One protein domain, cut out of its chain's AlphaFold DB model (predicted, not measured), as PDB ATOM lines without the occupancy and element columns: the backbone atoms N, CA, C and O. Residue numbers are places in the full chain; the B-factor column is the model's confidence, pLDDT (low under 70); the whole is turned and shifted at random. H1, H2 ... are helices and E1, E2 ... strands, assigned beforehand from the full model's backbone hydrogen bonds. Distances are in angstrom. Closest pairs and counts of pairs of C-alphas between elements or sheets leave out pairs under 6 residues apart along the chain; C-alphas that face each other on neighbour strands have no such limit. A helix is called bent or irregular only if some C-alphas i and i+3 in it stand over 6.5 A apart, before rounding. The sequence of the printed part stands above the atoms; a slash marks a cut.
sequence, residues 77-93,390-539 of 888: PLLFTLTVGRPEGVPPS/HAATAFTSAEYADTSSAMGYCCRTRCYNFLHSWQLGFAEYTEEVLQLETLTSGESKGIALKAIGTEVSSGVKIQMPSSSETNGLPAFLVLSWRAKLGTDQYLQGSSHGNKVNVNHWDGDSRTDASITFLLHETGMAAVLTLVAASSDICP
ATOM      1  N   PRO A  77      13.435 -78.535 474.537       23.77
ATOM      2  CA  PRO A  77      14.113 -78.122 475.758       23.77
ATOM      3  C   PRO A  77      13.514 -76.837 476.354       23.77
ATOM      4  O   PRO A  77      13.263 -75.862 475.641       23.77
ATOM      5  N   LEU A  78      13.334 -76.850 477.676       29.20
ATOM      6  CA  LEU A  78      12.994 -75.721 478.545       29.20
ATOM      7  C   LEU A  78      14.263 -75.231 479.252       29.20
ATOM      8  O   LEU A  78      14.934 -76.011 479.928       29.20
ATOM      9  N   LEU A  79      14.582 -73.944 479.129       28.41
ATOM     10  CA  LEU A  79      15.623 -73.278 479.912       28.41
ATOM     11  C   LEU A  79      14.951 -72.160 480.715       28.41
ATOM     12  O   LEU A  79      14.289 -71.302 480.140       28.41
ATOM     13  N   PHE A  80      15.103 -72.181 482.034       35.56
ATOM     14  CA  PHE A  80      14.516 -71.190 482.939       35.56
ATOM     15  C   PHE A  80      15.579 -70.187 483.371       35.56
ATOM     16  O   PHE A  80      16.757 -70.510 483.350       35.56
ATOM     17  N   THR A  81      15.180 -68.976 483.758       32.97
ATOM     18  CA  THR A  81      16.038 -67.965 484.406       32.97
ATOM     19  C   THR A  81      15.122 -67.062 485.242       32.97
ATOM     20  O   THR A  81      14.079 -66.669 484.722       32.97
ATOM     21  N   LEU A  82      15.439 -66.724 486.501       35.72
ATOM     22  CA  LEU A  82      14.618 -65.771 487.278       35.72
ATOM     23  C   LEU A  82      15.445 -64.673 487.922       35.72
ATOM     24  O   LEU A  82      16.380 -64.963 488.641       35.72
ATOM     25  N   THR A  83      15.066 -63.419 487.691       34.50
ATOM     26  CA  THR A  83      15.790 -62.214 488.116       34.50
ATOM     27  C   THR A  83      15.044 -61.524 489.251       34.50
ATOM     28  O   THR A  83      13.853 -61.250 489.121       34.50
ATOM     29  N   VAL A  84      15.731 -61.216 490.353       35.16
ATOM     30  CA  VAL A  84      15.164 -60.437 491.462       35.16
ATOM     31  C   VAL A  84      15.542 -58.966 491.288       35.16
ATOM     32  O   VAL A  84      16.719 -58.628 491.198       35.16
ATOM     33  N   GLY A  85      14.538 -58.089 491.244       38.09
ATOM     34  CA  GLY A  85      14.696 -56.635 491.217       38.09
ATOM     35  C   GLY A  85      13.722 -55.971 492.187       38.09
ATOM     36  O   GLY A  85      12.638 -56.495 492.447       38.09
ATOM     37  N   ARG A  86      14.106 -54.820 492.749       35.94
ATOM     38  CA  ARG A  86      13.206 -53.985 493.557       35.94
ATOM     39  C   ARG A  86      12.181 -53.349 492.602       35.94
ATOM     40  O   ARG A  86      12.612 -52.801 491.591       35.94
ATOM     41  N   PRO A  87      10.863 -53.415 492.859       37.25
ATOM     42  CA  PRO A  87       9.899 -52.740 492.000       37.25
ATOM     43  C   PRO A  87      10.120 -51.224 492.088       37.25
ATOM     44  O   PRO A  87       9.948 -50.630 493.151       37.25
ATOM     45  N   GLU A  88      10.512 -50.598 490.978       34.28
ATOM     46  CA  GLU A  88      10.432 -49.146 490.827       34.28
ATOM     47  C   GLU A  88       8.950 -48.758 490.699       34.28
ATOM     48  O   GLU A  88       8.254 -49.241 489.807       34.28
ATOM     49  N   GLY A  89       8.448 -47.904 491.599       43.62
ATOM     50  CA  GLY A  89       7.164 -47.213 491.399       43.62
ATOM     51  C   GLY A  89       5.996 -47.551 492.332       43.62
ATOM     52  O   GLY A  89       4.895 -47.069 492.077       43.62
ATOM     53  N   VAL A  90       6.177 -48.307 493.424       42.16
ATOM     54  CA  VAL A  90       5.150 -48.357 494.488       42.16
ATOM     55  C   VAL A  90       5.398 -47.189 495.450       42.16
ATOM     56  O   VAL A  90       6.460 -47.167 496.071       42.16
ATOM     57  N   PRO A  91       4.478 -46.210 495.588       48.84
ATOM     58  CA  PRO A  91       4.657 -45.125 496.547       48.84
ATOM     59  C   PRO A  91       4.733 -45.710 497.969       48.84
ATOM     60  O   PRO A  91       3.881 -46.533 498.326       48.84
ATOM     61  N   PRO A  92       5.746 -45.340 498.774       53.00
ATOM     62  CA  PRO A  92       5.910 -45.868 500.120       53.00
ATOM     63  C   PRO A  92       4.675 -45.531 500.958       53.00
ATOM     64  O   PRO A  92       4.135 -44.423 500.893       53.00
ATOM     65  N   SER A  93       4.187 -46.493 501.743       56.47
ATOM     66  CA  SER A  93       3.134 -46.202 502.713       56.47
ATOM     67  C   SER A  93       3.678 -45.192 503.719       56.47
ATOM     68  O   SER A  93       4.683 -45.469 504.352       56.47
ATOM     69  N   HIS A 390      12.663 -81.792 512.510       95.75
ATOM     70  CA  HIS A 390      13.870 -80.999 512.336       95.75
ATOM     71  C   HIS A 390      13.947 -80.273 510.975       95.75
ATOM     72  O   HIS A 390      13.271 -80.628 510.004       95.75
ATOM     73  N   ALA A 391      14.799 -79.244 510.919       95.62
ATOM     74  CA  ALA A 391      15.148 -78.520 509.699       95.62
ATOM     75  C   ALA A 391      16.563 -78.906 509.227       95.62
ATOM     76  O   ALA A 391      17.560 -78.584 509.885       95.62
ATOM     77  N   ALA A 392      16.659 -79.522 508.051       93.12
ATOM     78  CA  ALA A 392      17.899 -80.007 507.451       93.12
ATOM     79  C   ALA A 392      18.350 -79.149 506.255       93.12
ATOM     80  O   ALA A 392      17.573 -78.385 505.684       93.12
ATOM     81  N   THR A 393      19.601 -79.297 505.819       88.88
ATOM     82  CA  THR A 393      20.065 -78.793 504.513       88.88
ATOM     83  C   THR A 393      20.260 -79.951 503.545       88.88
ATOM     84  O   THR A 393      20.578 -81.063 503.965       88.88
ATOM     85  N   ALA A 394      20.017 -79.671 502.257       74.06
ATOM     86  CA  ALA A 394      20.260 -80.524 501.084       74.06
ATOM     87  C   ALA A 394      20.442 -82.030 501.371       74.06
ATOM     88  O   ALA A 394      21.558 -82.403 501.684       74.06
ATOM     89  N   PHE A 395      19.392 -82.861 501.232       64.31
ATOM     90  CA  PHE A 395      19.319 -84.352 501.234       64.31
ATOM     91  C   PHE A 395      20.314 -85.185 502.083       64.31
ATOM     92  O   PHE A 395      20.400 -86.401 501.922       64.31
ATOM     93  N   THR A 396      21.079 -84.583 502.986       59.09
ATOM     94  CA  THR A 396      21.956 -85.277 503.921       59.09
ATOM     95  C   THR A 396      21.132 -85.682 505.134       59.09
ATOM     96  O   THR A 396      20.180 -84.999 505.508       59.09
ATOM     97  N   SER A 397      21.526 -86.763 505.804       58.75
ATOM     98  CA  SER A 397      20.937 -87.190 507.080       58.75
ATOM     99  C   SER A 397      21.233 -86.232 508.248       58.75
ATOM    100  O   SER A 397      20.992 -86.568 509.405       58.75
ATOM    101  N   ALA A 398      21.778 -85.040 507.980       81.00
ATOM    102  CA  ALA A 398      22.030 -84.025 508.989       81.00
ATOM    103  C   ALA A 398      20.727 -83.279 509.303       81.00
ATOM    104  O   ALA A 398      20.506 -82.157 508.843       81.00
ATOM    105  N   GLU A 399      19.877 -83.914 510.111       82.56
ATOM    106  CA  GLU A 399      18.524 -83.448 510.437       82.56
ATOM    107  C   GLU A 399      18.476 -82.011 510.982       82.56
ATOM    108  O   GLU A 399      17.463 -81.342 510.843       82.56
ATOM    109  N   TYR A 400      19.585 -81.499 511.517       90.94
ATOM    110  CA  TYR A 400      19.698 -80.175 512.131       90.94
ATOM    111  C   TYR A 400      20.406 -79.120 511.265       90.94
ATOM    112  O   TYR A 400      20.731 -78.035 511.751       90.94
ATOM    113  N   ALA A 401      20.746 -79.419 510.014       91.50
ATOM    114  CA  ALA A 401      21.675 -78.569 509.276       91.50
ATOM    115  C   ALA A 401      21.085 -77.228 508.781       91.50
ATOM    116  O   ALA A 401      21.861 -76.331 508.444       91.50
ATOM    117  N   ASP A 402      19.757 -77.026 508.774       94.62
ATOM    118  CA  ASP A 402      19.153 -75.715 508.471       94.62
ATOM    119  C   ASP A 402      19.149 -74.813 509.709       94.62
ATOM    120  O   ASP A 402      18.175 -74.687 510.455       94.62
ATOM    121  N   THR A 403      20.258 -74.099 509.891       94.50
ATOM    122  CA  THR A 403      20.430 -73.122 510.970       94.50
ATOM    123  C   THR A 403      19.642 -71.818 510.780       94.50
ATOM    124  O   THR A 403      19.813 -70.891 511.578       94.50
ATOM    125  N   SER A 404      18.765 -71.721 509.770       94.75
ATOM    126  CA  SER A 404      17.837 -70.595 509.583       94.75
ATOM    127  C   SER A 404      16.499 -70.773 510.322       94.75
ATOM    128  O   SER A 404      15.681 -69.849 510.333       94.75
ATOM    129  N   SER A 405      16.268 -71.941 510.931       97.38
ATOM    130  CA  SER A 405      14.999 -72.360 511.547       97.38
ATOM    131  C   SER A 405      15.193 -72.794 512.999       97.38
ATOM    132  O   SER A 405      16.189 -73.445 513.311       97.38
ATOM    133  N   ALA A 406      14.256 -72.500 513.908       97.31
ATOM    134  CA  ALA A 406      14.336 -72.965 515.307       97.31
ATOM    135  C   ALA A 406      14.490 -74.500 515.424       97.31
ATOM    136  O   ALA A 406      15.186 -74.979 516.311       97.31
ATOM    137  N   MET A 407      13.950 -75.247 514.455       97.94
ATOM    138  CA  MET A 407      14.056 -76.710 514.359       97.94
ATOM    139  C   MET A 407      15.398 -77.228 513.797       97.94
ATOM    140  O   MET A 407      15.571 -78.431 513.636       97.94
ATOM    141  N   GLY A 408      16.342 -76.352 513.446       94.69
ATOM    142  CA  GLY A 408      17.716 -76.736 513.096       94.69
ATOM    143  C   GLY A 408      18.646 -76.778 514.312       94.69
ATOM    144  O   GLY A 408      18.209 -76.704 515.457       94.69
ATOM    145  N   TYR A 409      19.958 -76.797 514.078       90.19
ATOM    146  CA  TYR A 409      20.982 -76.918 515.124       90.19
ATOM    147  C   TYR A 409      21.025 -75.699 516.047       90.19
ATOM    148  O   TYR A 409      21.165 -74.578 515.550       90.19
ATOM    149  N   CYS A 410      20.931 -75.898 517.364       80.75
ATOM    150  CA  CYS A 410      20.996 -74.844 518.389       80.75
ATOM    151  C   CYS A 410      22.257 -73.939 518.238       80.75
ATOM    152  O   CYS A 410      23.121 -74.135 517.397       80.75
ATOM    153  N   CYS A 411      22.504 -72.884 518.995       82.56
ATOM    154  CA  CYS A 411      21.902 -72.381 520.222       82.56
ATOM    155  C   CYS A 411      21.804 -70.852 520.073       82.56
ATOM    156  O   CYS A 411      22.356 -70.069 520.843       82.56
ATOM    157  N   ARG A 412      21.231 -70.414 518.947       92.12
ATOM    158  CA  ARG A 412      20.957 -69.005 518.666       92.12
ATOM    159  C   ARG A 412      19.466 -68.852 518.478       92.12
ATOM    160  O   ARG A 412      18.901 -69.537 517.626       92.12
ATOM    161  N   THR A 413      18.866 -67.926 519.219       95.12
ATOM    162  CA  THR A 413      17.467 -67.540 519.041       95.12
ATOM    163  C   THR A 413      17.197 -67.219 517.584       95.12
ATOM    164  O   THR A 413      17.920 -66.446 516.959       95.12
ATOM    165  N   ARG A 414      16.168 -67.855 517.037       95.69
ATOM    166  CA  ARG A 414      15.660 -67.647 515.684       95.69
ATOM    167  C   ARG A 414      14.251 -68.199 515.614       95.69
ATOM    168  O   ARG A 414      13.906 -69.113 516.358       95.69
ATOM    169  N   CYS A 415      13.453 -67.647 514.717       97.62
ATOM    170  CA  CYS A 415      12.120 -68.162 514.463       97.62
ATOM    171  C   CYS A 415      12.153 -69.293 513.432       97.62
ATOM    172  O   CYS A 415      13.183 -69.598 512.823       97.62
ATOM    173  N   TYR A 416      11.016 -69.956 513.277       98.06
ATOM    174  CA  TYR A 416      10.819 -71.024 512.308       98.06
ATOM    175  C   TYR A 416      11.046 -70.539 510.867       98.06
ATOM    176  O   TYR A 416      10.716 -69.403 510.527       98.06
ATOM    177  N   ASN A 417      11.580 -71.407 510.000       97.38
ATOM    178  CA  ASN A 417      11.559 -71.163 508.554       97.38
ATOM    179  C   ASN A 417      10.106 -71.106 508.030       97.38
ATOM    180  O   ASN A 417       9.146 -71.304 508.781       97.38
ATOM    181  N   PHE A 418       9.925 -70.803 506.741       97.25
ATOM    182  CA  PHE A 418       8.584 -70.611 506.188       97.25
ATOM    183  C   PHE A 418       7.688 -71.848 506.322       97.25
ATOM    184  O   PHE A 418       6.538 -71.708 506.723       97.25
ATOM    185  N   LEU A 419       8.199 -73.043 506.025       96.69
ATOM    186  CA  LEU A 419       7.404 -74.274 506.055       96.69
ATOM    187  C   LEU A 419       6.916 -74.604 507.467       96.69
ATOM    188  O   LEU A 419       5.717 -74.784 507.664       96.69
ATOM    189  N   HIS A 420       7.815 -74.562 508.453       97.75
ATOM    190  CA  HIS A 420       7.448 -74.729 509.858       97.75
ATOM    191  C   HIS A 420       6.470 -73.636 510.317       97.75
ATOM    192  O   HIS A 420       5.458 -73.929 510.949       97.75
ATOM    193  N   SER A 421       6.703 -72.376 509.934       97.50
ATOM    194  CA  SER A 421       5.770 -71.279 510.226       97.50
ATOM    195  C   SER A 421       4.389 -71.523 509.612       97.50
ATOM    196  O   SER A 421       3.378 -71.236 510.245       97.50
ATOM    197  N   TRP A 422       4.317 -72.077 508.404       96.12
ATOM    198  CA  TRP A 422       3.061 -72.424 507.743       96.12
ATOM    199  C   TRP A 422       2.339 -73.596 508.424       96.12
ATOM    200  O   TRP A 422       1.130 -73.506 508.666       96.12
ATOM    201  N   GLN A 423       3.070 -74.644 508.824       95.50
ATOM    202  CA  GLN A 423       2.533 -75.764 509.610       95.50
ATOM    203  C   GLN A 423       1.927 -75.282 510.933       95.50
ATOM    204  O   GLN A 423       0.835 -75.709 511.303       95.50
ATOM    205  N   LEU A 424       2.567 -74.325 511.610       96.44
ATOM    206  CA  LEU A 424       2.044 -73.725 512.843       96.44
ATOM    207  C   LEU A 424       0.943 -72.677 512.614       96.44
ATOM    208  O   LEU A 424       0.249 -72.307 513.558       96.44
ATOM    209  N   GLY A 425       0.741 -72.213 511.377       95.31
ATOM    210  CA  GLY A 425      -0.220 -71.152 511.049       95.31
ATOM    211  C   GLY A 425       0.283 -69.733 511.341       95.31
ATOM    212  O   GLY A 425      -0.518 -68.811 511.470       95.31
ATOM    213  N   PHE A 426       1.599 -69.545 511.451       95.44
ATOM    214  CA  PHE A 426       2.260 -68.241 511.613       95.44
ATOM    215  C   PHE A 426       2.503 -67.549 510.266       95.44
ATOM    216  O   PHE A 426       2.661 -66.326 510.208       95.44
ATOM    217  N   ALA A 427       2.527 -68.335 509.186       95.31
ATOM    218  CA  ALA A 427       2.665 -67.878 507.813       95.31
ATOM    219  C   ALA A 427       1.662 -68.585 506.890       95.31
ATOM    220  O   ALA A 427       1.162 -69.670 507.180       95.31
ATOM    221  N   GLU A 428       1.381 -67.956 505.757       94.38
ATOM    222  CA  GLU A 428       0.492 -68.428 504.705       94.38
ATOM    223  C   GLU A 428       1.164 -68.238 503.341       94.38
ATOM    224  O   GLU A 428       2.067 -67.406 503.166       94.38
ATOM    225  N   TYR A 429       0.721 -69.007 502.352       92.94
ATOM    226  CA  TYR A 429       1.136 -68.783 500.972       92.94
ATOM    227  C   TYR A 429       0.442 -67.530 500.417       92.94
ATOM    228  O   TYR A 429      -0.744 -67.305 500.649       92.94
ATOM    229  N   THR A 430       1.187 -66.697 499.692       88.44
ATOM    230  CA  THR A 430       0.636 -65.570 498.917       88.44
ATOM    231  C   THR A 430      -0.101 -66.078 497.684       88.44
ATOM    232  O   THR A 430      -1.172 -65.582 497.350       88.44
ATOM    233  N   GLU A 431       0.466 -67.094 497.035       74.94
ATOM    234  CA  GLU A 431      -0.123 -67.817 495.910       74.94
ATOM    235  C   GLU A 431      -0.073 -69.309 496.247       74.94
ATOM    236  O   GLU A 431       1.002 -69.838 496.542       74.94
ATOM    237  N   GLU A 432      -1.236 -69.974 496.261       64.56
ATOM    238  CA  GLU A 432      -1.342 -71.355 496.749       64.56
ATOM    239  C   GLU A 432      -0.547 -72.348 495.905       64.56
ATOM    240  O   GLU A 432      -0.001 -73.284 496.483       64.56
ATOM    241  N   VAL A 433      -0.458 -72.164 494.580       74.00
ATOM    242  CA  VAL A 433       0.323 -73.043 493.700       74.00
ATOM    243  C   VAL A 433       0.727 -72.337 492.400       74.00
ATOM    244  O   VAL A 433      -0.112 -72.040 491.549       74.00
ATOM    245  N   LEU A 434       2.029 -72.167 492.182       81.19
ATOM    246  CA  LEU A 434       2.592 -72.045 490.840       81.19
ATOM    247  C   LEU A 434       2.768 -73.449 490.265       81.19
ATOM    248  O   LEU A 434       3.647 -74.194 490.693       81.19
ATOM    249  N   GLN A 435       1.907 -73.817 489.321       81.50
ATOM    250  CA  GLN A 435       2.046 -75.055 488.556       81.50
ATOM    251  C   GLN A 435       3.219 -74.885 487.593       81.50
ATOM    252  O   GLN A 435       3.143 -74.047 486.697       81.50
ATOM    253  N   LEU A 436       4.298 -75.652 487.746       74.69
ATOM    254  CA  LEU A 436       5.437 -75.524 486.831       74.69
ATOM    255  C   LEU A 436       5.044 -75.852 485.377       74.69
ATOM    256  O   LEU A 436       5.601 -75.286 484.444       74.69
ATOM    257  N   GLU A 437       4.030 -76.702 485.197       76.69
ATOM    258  CA  GLU A 437       3.462 -77.082 483.898       76.69
ATOM    259  C   GLU A 437       2.794 -75.921 483.146       76.69
ATOM    260  O   GLU A 437       2.646 -75.991 481.927       76.69
ATOM    261  N   THR A 438       2.383 -74.853 483.843       73.50
ATOM    262  CA  THR A 438       1.761 -73.686 483.192       73.50
ATOM    263  C   THR A 438       2.779 -72.677 482.677       73.50
ATOM    264  O   THR A 438       2.395 -71.744 481.977       73.50
ATOM    265  N   LEU A 439       4.066 -72.859 482.988       67.50
ATOM    266  CA  LEU A 439       5.145 -72.058 482.422       67.50
ATOM    267  C   LEU A 439       5.614 -72.711 481.122       67.50
ATOM    268  O   LEU A 439       6.092 -73.848 481.125       67.50
ATOM    269  N   THR A 440       5.504 -72.005 479.999       70.06
ATOM    270  CA  THR A 440       6.045 -72.529 478.744       70.06
ATOM    271  C   THR A 440       7.550 -72.284 478.637       70.06
ATOM    272  O   THR A 440       8.095 -71.335 479.194       70.06
ATOM    273  N   SER A 441       8.239 -73.140 477.878       66.62
ATOM    274  CA  SER A 441       9.108 -72.684 476.781       66.62
ATOM    275  C   SER A 441       9.964 -71.420 476.914       66.62
ATOM    276  O   SER A 441       9.969 -70.683 475.936       66.62
ATOM    277  N   GLY A 442      10.669 -71.119 478.009       67.25
ATOM    278  CA  GLY A 442      11.469 -69.886 478.102       67.25
ATOM    279  C   GLY A 442      10.675 -68.632 478.488       67.25
ATOM    280  O   GLY A 442      11.183 -67.518 478.361       67.25
ATOM    281  N   GLU A 443       9.452 -68.792 478.993       71.06
ATOM    282  CA  GLU A 443       8.755 -67.728 479.707       71.06
ATOM    283  C   GLU A 443       9.405 -67.471 481.070       71.06
ATOM    284  O   GLU A 443       9.850 -68.383 481.771       71.06
ATOM    285  N   SER A 444       9.435 -66.199 481.466       68.38
ATOM    286  CA  SER A 444       9.818 -65.794 482.816       68.38
ATOM    287  C   SER A 444       8.595 -65.242 483.536       68.38
ATOM    288  O   SER A 444       7.827 -64.461 482.973       68.38
ATOM    289  N   LYS A 445       8.411 -65.652 484.794       77.06
ATOM    290  CA  LYS A 445       7.381 -65.099 485.670       77.06
ATOM    291  C   LYS A 445       8.054 -64.322 486.793       77.06
ATOM    292  O   LYS A 445       8.794 -64.889 487.593       77.06
ATOM    293  N   GLY A 446       7.793 -63.018 486.844       81.31
ATOM    294  CA  GLY A 446       8.164 -62.189 487.985       81.31
ATOM    295  C   GLY A 446       7.272 -62.522 489.178       81.31
ATOM    296  O   GLY A 446       6.051 -62.561 489.043       81.31
ATOM    297  N   ILE A 447       7.878 -62.766 490.337       82.19
ATOM    298  CA  ILE A 447       7.165 -63.059 491.582       82.19
ATOM    299  C   ILE A 447       7.638 -62.057 492.629       82.19
ATOM    300  O   ILE A 447       8.825 -61.988 492.945       82.19
ATOM    301  N   ALA A 448       6.704 -61.287 493.182       85.75
ATOM    302  CA  ALA A 448       6.990 -60.412 494.308       85.75
ATOM    303  C   ALA A 448       6.924 -61.227 495.605       85.75
ATOM    304  O   ALA A 448       5.845 -61.620 496.049       85.75
ATOM    305  N   LEU A 449       8.080 -61.484 496.217       89.44
ATOM    306  CA  LEU A 449       8.139 -62.114 497.532       89.44
ATOM    307  C   LEU A 449       7.981 -61.052 498.614       89.44
ATOM    308  O   LEU A 449       8.676 -60.036 498.618       89.44
ATOM    309  N   LYS A 450       7.081 -61.309 499.556       93.12
ATOM    310  CA  LYS A 450       6.944 -60.515 500.772       93.12
ATOM    311  C   LYS A 450       7.819 -61.117 501.863       93.12
ATOM    312  O   LYS A 450       7.976 -62.335 501.928       93.12
ATOM    313  N   ALA A 451       8.374 -60.281 502.733       93.25
ATOM    314  CA  ALA A 451       9.171 -60.786 503.839       93.25
ATOM    315  C   ALA A 451       8.283 -61.537 504.845       93.25
ATOM    316  O   ALA A 451       7.298 -60.992 505.352       93.25
ATOM    317  N   ILE A 452       8.653 -62.777 505.172       94.75
ATOM    318  CA  ILE A 452       7.943 -63.586 506.181       94.75
ATOM    319  C   ILE A 452       7.981 -62.942 507.564       94.75
ATOM    320  O   ILE A 452       7.054 -63.131 508.342       94.75
ATOM    321  N   GLY A 453       8.999 -62.125 507.843       92.25
ATOM    322  CA  GLY A 453       9.111 -61.324 509.056       92.25
ATOM    323  C   GLY A 453       7.908 -60.411 509.285       92.25
ATOM    324  O   GLY A 453       7.517 -60.122 510.412       92.25
ATOM    325  N   THR A 454       7.278 -59.973 508.199       91.88
ATOM    326  CA  THR A 454       6.407 -58.802 508.197       91.88
ATOM    327  C   THR A 454       5.005 -59.091 507.685       91.88
ATOM    328  O   THR A 454       4.033 -58.603 508.254       91.88
ATOM    329  N   GLU A 455       4.878 -60.020 506.742       93.75
ATOM    330  CA  GLU A 455       3.609 -60.410 506.124       93.75
ATOM    331  C   GLU A 455       3.262 -61.879 506.419       93.75
ATOM    332  O   GLU A 455       4.099 -62.766 506.250       93.75
ATOM    333  N   VAL A 456       2.019 -62.147 506.847       92.94
ATOM    334  CA  VAL A 456       1.539 -63.527 507.069       92.94
ATOM    335  C   VAL A 456       1.537 -64.286 505.743       92.94
ATOM    336  O   VAL A 456       2.179 -65.324 505.640       92.94
ATOM    337  N   SER A 457       0.901 -63.734 504.708       94.06
ATOM    338  CA  SER A 457       0.966 -64.258 503.339       94.06
ATOM    339  C   SER A 457       2.286 -63.846 502.688       94.06
ATOM    340  O   SER A 457       2.407 -62.714 502.215       94.06
ATOM    341  N   SER A 458       3.288 -64.726 502.727       93.44
ATOM    342  CA  SER A 458       4.666 -64.397 502.323       93.44
ATOM    343  C   SER A 458       5.378 -65.457 501.486       93.44
ATOM    344  O   SER A 458       6.309 -65.119 500.756       93.44
ATOM    345  N   GLY A 459       4.943 -66.715 501.537       94.06
ATOM    346  CA  GLY A 459       5.571 -67.786 500.765       94.06
ATOM    347  C   GLY A 459       4.907 -68.006 499.419       94.06
ATOM    348  O   GLY A 459       3.761 -67.616 499.196       94.06
ATOM    349  N   VAL A 460       5.621 -68.677 498.527       93.81
ATOM    350  CA  VAL A 460       5.110 -69.095 497.222       93.81
ATOM    351  C   VAL A 460       5.398 -70.575 497.051       93.81
ATOM    352  O   VAL A 460       6.556 -70.989 497.091       93.81
ATOM    353  N   LYS A 461       4.338 -71.370 496.886       92.81
ATOM    354  CA  LYS A 461       4.439 -72.809 496.642       92.81
ATOM    355  C   LYS A 461       4.577 -73.052 495.145       92.81
ATOM    356  O   LYS A 461       3.791 -72.532 494.358       92.81
ATOM    357  N   ILE A 462       5.550 -73.860 494.755       90.06
ATOM    358  CA  ILE A 462       5.778 -74.277 493.374       90.06
ATOM    359  C   ILE A 462       5.519 -75.773 493.311       90.06
ATOM    360  O   ILE A 462       6.272 -76.550 493.895       90.06
ATOM    361  N   GLN A 463       4.451 -76.174 492.630       87.38
ATOM    362  CA  GLN A 463       4.165 -77.584 492.401       87.38
ATOM    363  C   GLN A 463       5.047 -78.088 491.264       87.38
ATOM    364  O   GLN A 463       5.041 -77.529 490.162       87.38
ATOM    365  N   MET A 464       5.819 -79.130 491.559       83.38
ATOM    366  CA  MET A 464       6.637 -79.802 490.559       83.38
ATOM    367  C   MET A 464       5.734 -80.736 489.738       83.38
ATOM    368  O   MET A 464       4.768 -81.268 490.295       83.38
ATOM    369  N   PRO A 465       6.004 -80.938 488.434       76.44
ATOM    370  CA  PRO A 465       5.234 -81.871 487.619       76.44
ATOM    371  C   PRO A 465       5.265 -83.246 488.280       76.44
ATOM    372  O   PRO A 465       6.345 -83.733 488.628       76.44
ATOM    373  N   SER A 466       4.102 -83.870 488.459       65.12
ATOM    374  CA  SER A 466       3.997 -85.211 489.035       65.12
ATOM    375  C   SER A 466       4.433 -86.254 488.005       65.12
ATOM    376  O   SER A 466       3.638 -87.057 487.523       65.12
ATOM    377  N   SER A 467       5.710 -86.263 487.623       53.81
ATOM    378  CA  SER A 467       6.227 -87.402 486.880       53.81
ATOM    379  C   SER A 467       6.286 -88.576 487.852       53.81
ATOM    380  O   SER A 467       7.140 -88.649 488.734       53.81
ATOM    381  N   SER A 468       5.361 -89.518 487.681       48.47
ATOM    382  CA  SER A 468       5.267 -90.800 488.392       48.47
ATOM    383  C   SER A 468       6.531 -91.678 488.300       48.47
ATOM    384  O   SER A 468       6.529 -92.807 488.782       48.47
ATOM    385  N   GLU A 469       7.605 -91.172 487.690       49.38
ATOM    386  CA  GLU A 469       8.856 -91.861 487.386       49.38
ATOM    387  C   GLU A 469      10.083 -91.258 488.090       49.38
ATOM    388  O   GLU A 469      11.145 -91.883 488.099       49.38
ATOM    389  N   THR A 470       9.985 -90.074 488.710       50.19
ATOM    390  CA  THR A 470      11.136 -89.480 489.411       50.19
ATOM    391  C   THR A 470      11.163 -89.900 490.877       50.19
ATOM    392  O   THR A 470      10.693 -89.202 491.769       50.19
ATOM    393  N   ASN A 471      11.724 -91.086 491.122       49.19
ATOM    394  CA  ASN A 471      11.984 -91.619 492.462       49.19
ATOM    395  C   ASN A 471      12.776 -90.605 493.320       49.19
ATOM    396  O   ASN A 471      14.001 -90.546 493.219       49.19
ATOM    397  N   GLY A 472      12.085 -89.829 494.163       59.41
ATOM    398  CA  GLY A 472      12.690 -88.958 495.181       59.41
ATOM    399  C   GLY A 472      12.674 -87.449 494.906       59.41
ATOM    400  O   GLY A 472      13.349 -86.711 495.620       59.41
ATOM    401  N   LEU A 473      11.946 -86.963 493.893       60.66
ATOM    402  CA  LEU A 473      11.739 -85.520 493.733       60.66
ATOM    403  C   LEU A 473      10.648 -84.993 494.686       60.66
ATOM    404  O   LEU A 473       9.615 -85.647 494.833       60.66
ATOM    405  N   PRO A 474      10.819 -83.783 495.254       64.44
ATOM    406  CA  PRO A 474       9.772 -83.079 495.975       64.44
ATOM    407  C   PRO A 474       8.453 -83.001 495.219       64.44
ATOM    408  O   PRO A 474       8.439 -82.580 494.060       64.44
ATOM    409  N   ALA A 475       7.332 -83.216 495.907       74.00
ATOM    410  CA  ALA A 475       6.023 -82.836 495.371       74.00
ATOM    411  C   ALA A 475       5.918 -81.311 495.134       74.00
ATOM    412  O   ALA A 475       5.216 -80.852 494.230       74.00
ATOM    413  N   PHE A 476       6.627 -80.502 495.932       87.12
ATOM    414  CA  PHE A 476       6.689 -79.050 495.763       87.12
ATOM    415  C   PHE A 476       7.950 -78.417 496.367       87.12
ATOM    416  O   PHE A 476       8.570 -78.934 497.300       87.12
ATOM    417  N   LEU A 477       8.286 -77.241 495.839       91.88
ATOM    418  CA  LEU A 477       9.263 -76.307 496.391       91.88
ATOM    419  C   LEU A 477       8.543 -75.107 497.004       91.88
ATOM    420  O   LEU A 477       7.424 -74.769 496.611       91.88
ATOM    421  N   VAL A 478       9.194 -74.428 497.940       94.19
ATOM    422  CA  VAL A 478       8.683 -73.196 498.536       94.19
ATOM    423  C   VAL A 478       9.732 -72.102 498.490       94.19
ATOM    424  O   VAL A 478      10.847 -72.273 498.977       94.19
ATOM    425  N   LEU A 479       9.344 -70.959 497.932       94.44
ATOM    426  CA  LEU A 479      10.128 -69.732 497.977       94.44
ATOM    427  C   LEU A 479       9.641 -68.856 499.127       94.44
ATOM    428  O   LEU A 479       8.438 -68.639 499.284       94.44
ATOM    429  N   SER A 480      10.569 -68.319 499.911       95.75
ATOM    430  CA  SER A 480      10.256 -67.338 500.954       95.75
ATOM    431  C   SER A 480      11.377 -66.319 501.102       95.75
ATOM    432  O   SER A 480      12.548 -66.660 500.967       95.75
ATOM    433  N   TRP A 481      11.042 -65.060 501.381       95.38
ATOM    434  CA  TRP A 481      12.042 -64.032 501.674       95.38
ATOM    435  C   TRP A 481      12.176 -63.834 503.186       95.38
ATOM    436  O   TRP A 481      11.240 -63.386 503.849       95.38
ATOM    437  N   ARG A 482      13.353 -64.153 503.731       95.31
ATOM    438  CA  ARG A 482      13.715 -63.970 505.143       95.31
ATOM    439  C   ARG A 482      14.404 -62.616 505.321       95.31
ATOM    440  O   ARG A 482      15.615 -62.519 505.139       95.31
ATOM    441  N   ALA A 483      13.672 -61.547 505.629       92.00
ATOM    442  CA  ALA A 483      14.268 -60.239 505.944       92.00
ATOM    443  C   ALA A 483      14.565 -60.123 507.444       92.00
ATOM    444  O   ALA A 483      13.818 -60.671 508.241       92.00
ATOM    445  N   LYS A 484      15.601 -59.383 507.860       92.31
ATOM    446  CA  LYS A 484      15.975 -59.202 509.286       92.31
ATOM    447  C   LYS A 484      15.021 -58.260 510.051       92.31
ATOM    448  O   LYS A 484      15.462 -57.302 510.677       92.31
ATOM    449  N   LEU A 485      13.712 -58.475 509.944       90.94
ATOM    450  CA  LEU A 485      12.652 -57.596 510.445       90.94
ATOM    451  C   LEU A 485      11.489 -58.433 510.996       90.94
ATOM    452  O   LEU A 485      11.267 -59.559 510.556       90.94
ATOM    453  N   GLY A 486      10.716 -57.873 511.931       92.31
ATOM    454  CA  GLY A 486       9.517 -58.515 512.485       92.31
ATOM    455  C   GLY A 486       9.805 -59.890 513.100       92.31
ATOM    456  O   GLY A 486      10.669 -59.994 513.968       92.31
ATOM    457  N   THR A 487       9.114 -60.947 512.657       91.06
ATOM    458  CA  THR A 487       9.335 -62.312 513.177       91.06
ATOM    459  C   THR A 487      10.758 -62.818 512.920       91.06
ATOM    460  O   THR A 487      11.284 -63.591 513.705       91.06
ATOM    461  N   ASP A 488      11.451 -62.314 511.900       93.00
ATOM    462  CA  ASP A 488      12.824 -62.704 511.566       93.00
ATOM    463  C   ASP A 488      13.890 -61.758 512.144       93.00
ATOM    464  O   ASP A 488      15.061 -61.824 511.761       93.00
ATOM    465  N   GLN A 489      13.533 -60.890 513.098       92.69
ATOM    466  CA  GLN A 489      14.492 -59.972 513.732       92.69
ATOM    467  C   GLN A 489      15.692 -60.700 514.366       92.69
ATOM    468  O   GLN A 489      16.811 -60.195 514.349       92.69
ATOM    469  N   TYR A 490      15.496 -61.935 514.835       93.56
ATOM    470  CA  TYR A 490      16.557 -62.755 515.424       93.56
ATOM    471  C   TYR A 490      17.554 -63.329 514.400       93.56
ATOM    472  O   TYR A 490      18.575 -63.895 514.777       93.56
ATOM    473  N   LEU A 491      17.324 -63.143 513.094       90.81
ATOM    474  CA  LEU A 491      18.325 -63.438 512.064       90.81
ATOM    475  C   LEU A 491      19.405 -62.349 511.954       90.81
ATOM    476  O   LEU A 491      20.293 -62.453 511.096       90.81
ATOM    477  N   GLN A 492      19.359 -61.300 512.779       82.38
ATOM    478  CA  GLN A 492      20.418 -60.299 512.850       82.38
ATOM    479  C   GLN A 492      21.765 -60.958 513.198       82.38
ATOM    480  O   GLN A 492      21.859 -61.836 514.048       82.38
ATOM    481  N   GLY A 493      22.818 -60.605 512.457       78.50
ATOM    482  CA  GLY A 493      24.130 -61.263 512.567       78.50
ATOM    483  C   GLY A 493      24.223 -62.678 511.969       78.50
ATOM    484  O   GLY A 493      25.323 -63.220 511.892       78.50
ATOM    485  N   SER A 494      23.118 -63.273 511.497       86.56
ATOM    486  CA  SER A 494      23.155 -64.524 510.728       86.56
ATOM    487  C   SER A 494      23.396 -64.267 509.236       86.56
ATOM    488  O   SER A 494      23.044 -63.205 508.697       86.56
ATOM    489  N   SER A 495      23.953 -65.273 508.558       91.06
ATOM    490  CA  SER A 495      24.069 -65.321 507.099       91.06
ATOM    491  C   SER A 495      22.734 -65.582 506.400       91.06
ATOM    492  O   SER A 495      22.687 -65.424 505.188       91.06
ATOM    493  N   HIS A 496      21.669 -65.953 507.116       94.25
ATOM    494  CA  HIS A 496      20.370 -66.320 506.534       94.25
ATOM    495  C   HIS A 496      19.420 -65.131 506.345       94.25
ATOM    496  O   HIS A 496      18.435 -65.224 505.621       94.25
ATOM    497  N   GLY A 497      19.684 -64.005 507.010       93.50
ATOM    498  CA  GLY A 497      18.833 -62.825 506.891       93.50
ATOM    499  C   GLY A 497      19.106 -62.015 505.618       93.50
ATOM    500  O   GLY A 497      20.247 -61.893 505.176       93.50
ATOM    501  N   ASN A 498      18.053 -61.393 505.097       94.00
ATOM    502  CA  ASN A 498      17.972 -60.698 503.810       94.00
ATOM    503  C   ASN A 498      18.247 -61.616 502.608       94.00
ATOM    504  O   ASN A 498      18.882 -61.204 501.634       94.00
ATOM    505  N   LYS A 499      17.750 -62.856 502.681       94.69
ATOM    506  CA  LYS A 499      17.877 -63.859 501.620       94.69
ATOM    507  C   LYS A 499      16.535 -64.461 501.226       94.69
ATOM    508  O   LYS A 499      15.603 -64.527 502.026       94.69
ATOM    509  N   VAL A 500      16.448 -64.891 499.975       94.50
ATOM    510  CA  VAL A 500      15.391 -65.767 499.482       94.50
ATOM    511  C   VAL A 500      15.804 -67.200 499.774       94.50
ATOM    512  O   VAL A 500      16.842 -67.648 499.290       94.50
ATOM    513  N   ASN A 501      14.988 -67.904 500.544       95.25
ATOM    514  CA  ASN A 501      15.151 -69.316 500.834       95.25
ATOM    515  C   ASN A 501      14.340 -70.139 499.837       95.25
ATOM    516  O   ASN A 501      13.167 -69.848 499.584       95.25
ATOM    517  N   VAL A 502      14.974 -71.187 499.318       94.69
ATOM    518  CA  VAL A 502      14.332 -72.264 498.567       94.69
ATOM    519  C   VAL A 502      14.264 -73.462 499.493       94.69
ATOM    520  O   VAL A 502      15.277 -74.109 499.771       94.69
ATOM    521  N   ASN A 503      13.069 -73.731 499.993       95.00
ATOM    522  CA  ASN A 503      12.817 -74.864 500.854       95.00
ATOM    523  C   ASN A 503      12.077 -75.980 500.115       95.00
ATOM    524  O   ASN A 503      11.367 -75.749 499.136       95.00
ATOM    525  N   HIS A 504      12.228 -77.189 500.627       91.69
ATOM    526  CA  HIS A 504      11.505 -78.376 500.219       91.69
ATOM    527  C   HIS A 504      10.949 -79.078 501.460       91.69
ATOM    528  O   HIS A 504      11.564 -79.037 502.524       91.69
ATOM    529  N   TRP A 505       9.788 -79.706 501.323       89.31
ATOM    530  CA  TRP A 505       9.226 -80.612 502.310       89.31
ATOM    531  C   TRP A 505       8.352 -81.661 501.623       89.31
ATOM    532  O   TRP A 505       7.648 -81.341 500.663       89.31
ATOM    533  N   ASP A 506       8.460 -82.903 502.089       84.06
ATOM    534  CA  ASP A 506       7.758 -84.069 501.535       84.06
ATOM    535  C   ASP A 506       6.326 -84.219 502.058       84.06
ATOM    536  O   ASP A 506       5.559 -85.022 501.528       84.06
ATOM    537  N   GLY A 507       5.953 -83.448 503.083       83.06
ATOM    538  CA  GLY A 507       4.651 -83.593 503.712       83.06
ATOM    539  C   GLY A 507       3.492 -83.056 502.875       83.06
ATOM    540  O   GLY A 507       3.625 -82.113 502.089       83.06
ATOM    541  N   ASP A 508       2.317 -83.650 503.064       79.50
ATOM    542  CA  ASP A 508       1.106 -83.335 502.294       79.50
ATOM    543  C   ASP A 508       0.130 -82.390 503.020       79.50
ATOM    544  O   ASP A 508      -0.766 -81.799 502.407       79.50
ATOM    545  N   SER A 509       0.314 -82.209 504.327       87.12
ATOM    546  CA  SER A 509      -0.630 -81.541 505.219       87.12
ATOM    547  C   SER A 509       0.093 -80.862 506.375       87.12
ATOM    548  O   SER A 509       1.137 -81.319 506.823       87.12
ATOM    549  N   ARG A 510      -0.462 -79.775 506.925       88.81
ATOM    550  CA  ARG A 510       0.190 -79.025 508.024       88.81
ATOM    551  C   ARG A 510       0.540 -79.889 509.240       88.81
ATOM    552  O   ARG A 510       1.449 -79.541 509.983       88.81
ATOM    553  N   THR A 511      -0.161 -81.004 509.427       85.88
ATOM    554  CA  THR A 511       0.051 -81.969 510.509       85.88
ATOM    555  C   THR A 511       1.117 -83.024 510.221       85.88
ATOM    556  O   THR A 511       1.420 -83.806 511.119       85.88
ATOM    557  N   ASP A 512       1.632 -83.094 508.996       87.62
ATOM    558  CA  ASP A 512       2.686 -84.026 508.617       87.62
ATOM    559  C   ASP A 512       4.012 -83.592 509.257       87.62
ATOM    560  O   ASP A 512       4.447 -82.448 509.113       87.62
ATOM    561  N   ALA A 513       4.633 -84.518 509.985       89.38
ATOM    562  CA  ALA A 513       5.885 -84.314 510.698       89.38
ATOM    563  C   ALA A 513       7.102 -84.761 509.869       89.38
ATOM    564  O   ALA A 513       8.020 -85.378 510.399       89.38
ATOM    565  N   SER A 514       7.115 -84.489 508.567       89.69
ATOM    566  CA  SER A 514       8.288 -84.706 507.716       89.69
ATOM    567  C   SER A 514       9.336 -83.603 507.901       89.69
ATOM    568  O   SER A 514       9.000 -82.446 508.172       89.69
ATOM    569  N   ILE A 515      10.613 -83.956 507.725       91.56
ATOM    570  CA  ILE A 515      11.747 -83.018 507.759       91.56
ATOM    571  C   ILE A 515      11.563 -81.938 506.691       91.56
ATOM    572  O   ILE A 515      11.217 -82.231 505.545       91.56
ATOM    573  N   THR A 516      11.828 -80.684 507.057       94.19
ATOM    574  CA  THR A 516      11.935 -79.595 506.078       94.19
ATOM    575  C   THR A 516      13.390 -79.415 505.664       94.19
ATOM    576  O   THR A 516      14.303 -79.508 506.482       94.19
ATOM    577  N   PHE A 517      13.618 -79.137 504.385       93.38
ATOM    578  CA  PHE A 517      14.946 -78.998 503.802       93.38
ATOM    579  C   PHE A 517      15.155 -77.576 503.290       93.38
ATOM    580  O   PHE A 517      14.336 -77.047 502.537       93.38
ATOM    581  N   LEU A 518      16.264 -76.938 503.657       94.88
ATOM    582  CA  LEU A 518      16.787 -75.759 502.970       94.88
ATOM    583  C   LEU A 518      17.687 -76.231 501.823       94.88
ATOM    584  O   LEU A 518      18.780 -76.754 502.050       94.88
ATOM    585  N   LEU A 519      17.211 -76.072 500.587       92.06
ATOM    586  CA  LEU A 519      17.945 -76.478 499.387       92.06
ATOM    587  C   LEU A 519      18.913 -75.392 498.926       92.06
ATOM    588  O   LEU A 519      20.011 -75.689 498.457       92.06
ATOM    589  N   HIS A 520      18.497 -74.130 499.034       91.56
ATOM    590  CA  HIS A 520      19.293 -72.997 498.586       91.56
ATOM    591  C   HIS A 520      18.890 -71.704 499.296       91.56
ATOM    592  O   HIS A 520      17.751 -71.547 499.735       91.56
ATOM    593  N   GLU A 521      19.815 -70.752 499.349       93.19
ATOM    594  CA  GLU A 521      19.565 -69.395 499.820       93.19
ATOM    595  C   GLU A 521      20.294 -68.392 498.925       93.19
ATOM    596  O   GLU A 521      21.431 -68.624 498.516       93.19
ATOM    597  N   THR A 522      19.655 -67.268 498.614       90.75
ATOM    598  CA  THR A 522      20.237 -66.291 497.691       90.75
ATOM    599  C   THR A 522      19.923 -64.847 498.074       90.75
ATOM    600  O   THR A 522      18.910 -64.573 498.710       90.75
ATOM    601  N   GLY A 523      20.825 -63.912 497.762       86.69
ATOM    602  CA  GLY A 523      20.699 -62.501 498.157       86.69
ATOM    603  C   GLY A 523      19.675 -61.709 497.328       86.69
ATOM    604  O   GLY A 523      19.223 -62.159 496.282       86.69
ATOM    605  N   MET A 524      19.357 -60.482 497.762       67.81
ATOM    606  CA  MET A 524      18.338 -59.599 497.149       67.81
ATOM    607  C   MET A 524      18.603 -59.157 495.692       67.81
ATOM    608  O   MET A 524      17.728 -58.547 495.087       67.81
ATOM    609  N   ALA A 525      19.777 -59.446 495.126       60.59
ATOM    610  CA  ALA A 525      20.149 -59.090 493.749       60.59
ATOM    611  C   ALA A 525      20.502 -60.313 492.887       60.59
ATOM    612  O   ALA A 525      21.101 -60.182 491.821       60.59
ATOM    613  N   ALA A 526      20.196 -61.513 493.374       52.91
ATOM    614  CA  ALA A 526      20.562 -62.734 492.691       52.91
ATOM    615  C   ALA A 526      19.452 -63.218 491.761       52.91
ATOM    616  O   ALA A 526      18.260 -63.110 492.048       52.91
ATOM    617  N   VAL A 527      19.883 -63.782 490.639       55.53
ATOM    618  CA  VAL A 527      19.018 -64.461 489.686       55.53
ATOM    619  C   VAL A 527      18.911 -65.927 490.131       55.53
ATOM    620  O   VAL A 527      19.910 -66.641 490.082       55.53
ATOM    621  N   LEU A 528      17.749 -66.387 490.605       54.75
ATOM    622  CA  LEU A 528      17.514 -67.802 490.922       54.75
ATOM    623  C   LEU A 528      16.903 -68.511 489.710       54.75
ATOM    624  O   LEU A 528      15.724 -68.396 489.427       54.75
ATOM    625  N   THR A 529      17.700 -69.299 489.009       56.16
ATOM    626  CA  THR A 529      17.292 -70.024 487.802       56.16
ATOM    627  C   THR A 529      16.848 -71.455 488.136       56.16
ATOM    628  O   THR A 529      17.687 -72.289 488.460       56.16
ATOM    629  N   LEU A 530      15.546 -71.764 488.045       50.75
ATOM    630  CA  LEU A 530      14.999 -73.116 488.273       50.75
ATOM    631  C   LEU A 530      14.899 -73.915 486.965       50.75
ATOM    632  O   LEU A 530      13.851 -73.926 486.333       50.75
ATOM    633  N   VAL A 531      15.971 -74.583 486.534       48.00
ATOM    634  CA  VAL A 531      15.955 -75.345 485.270       48.00
ATOM    635  C   VAL A 531      15.307 -76.719 485.457       48.00
ATOM    636  O   VAL A 531      15.947 -77.637 485.963       48.00
ATOM    637  N   ALA A 532      14.067 -76.896 484.988       40.81
ATOM    638  CA  ALA A 532      13.516 -78.230 484.743       40.81
ATOM    639  C   ALA A 532      14.062 -78.762 483.408       40.81
ATOM    640  O   ALA A 532      13.439 -78.629 482.357       40.81
ATOM    641  N   ALA A 533      15.274 -79.314 483.438       38.16
ATOM    642  CA  ALA A 533      15.812 -80.051 482.304       38.16
ATOM    643  C   ALA A 533      15.176 -81.447 482.289       38.16
ATOM    644  O   ALA A 533      15.240 -82.154 483.296       38.16
ATOM    645  N   SER A 534      14.600 -81.873 481.158       36.06
ATOM    646  CA  SER A 534      14.378 -83.309 480.967       36.06
ATOM    647  C   SER A 534      15.739 -84.011 481.014       36.06
ATOM    648  O   SER A 534      16.774 -83.433 480.655       36.06
ATOM    649  N   SER A 535      15.740 -85.257 481.479       39.41
ATOM    650  CA  SER A 535      16.915 -86.108 481.714       39.41
ATOM    651  C   SER A 535      17.874 -86.254 480.523       39.41
ATOM    652  O   SER A 535      18.976 -86.776 480.685       39.41
ATOM    653  N   ASP A 536      17.517 -85.751 479.342       33.75
ATOM    654  CA  ASP A 536      18.336 -85.844 478.139       33.75
ATOM    655  C   ASP A 536      19.477 -84.808 478.082       33.75
ATOM    656  O   ASP A 536      20.451 -85.022 477.355       33.75
ATOM    657  N   ILE A 537      19.437 -83.722 478.875       34.41
ATOM    658  CA  ILE A 537      20.397 -82.594 478.750       34.41
ATOM    659  C   ILE A 537      21.269 -82.348 480.005       34.41
ATOM    660  O   ILE A 537      22.257 -81.620 479.926       34.41
ATOM    661  N   CYS A 538      21.022 -83.005 481.142       35.44
ATOM    662  CA  CYS A 538      21.884 -82.859 482.331       35.44
ATOM    663  C   CYS A 538      23.116 -83.789 482.303       35.44
ATOM    664  O   CYS A 538      22.961 -84.958 481.942       35.44
ATOM    665  N   PRO A 539      24.316 -83.332 482.722       36.03
ATOM    666  CA  PRO A 539      25.465 -84.213 482.957       36.03
ATOM    667  C   PRO A 539      25.051 -85.314 483.941       36.03
ATOM    668  O   PRO A 539      24.257 -85.049 484.845       36.03
TER     669      PRO A 539
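Overview. This is residues 77 to 93 and 390 to 539 of the 888 residues of the protein "Hypothetical protein" of Symbiodinium natans (UniProt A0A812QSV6). With little regular structure, a strongly twisted six-strand sheet curls round short helix H1 amid long loops; residues 88 to 93 stick out. The printed part has 167 residues, 53 in named elements, ordered E1 H1 E2 E3 E4 H2 E5 E6; the class is mixed, as is the sheet, E1 E6 E5 E4 E3 E2. It is compact, radius of gyration of the C-alphas 16.0 A, spanning 45 by 44 by 28 A.

Along the chain. E1 is residues 391 to 393, from C-alpha 391 at (15.148, -78.520, 509.699); H1 418 to 424; E2 428 to 435, 17.5 A; E3 457 to 463, 17.5 A; E4 476 to 482, 19.1 A; irregular H2 486 to 491, C-alphas 487 and 490 being 7.6 A apart; E5 499 to 505, 18.9 A; E6 516 to 523, 20.8 A, ending with C-alpha 523 at (20.699, -62.501, 498.157).

Arrangement. H1 is on the sheet; its closest C-alphas to E4 are Phe 418 and Ser 480, 6.4 A. E1 and E6 are parallel, N 392 to O 516 2.8 A. E3 and E4 form a hairpin, N 460 to O 479 2.9 A. H1 has every O i to N i+4 pair within hydrogen-bond range, H2 0 of 2, but 2 of 3 O i to N i+3. H2 is not on the sheet.

Size, cuts and confidence. Residues 94 to 389 are cut out, C-alphas 93 and 390 being 37.7 A apart. Links E1 to H1, E2 to E3 and E3 to E4 are long. Fifty residues have pLDDT under 70, among them 77 to 93 and 524 to 539.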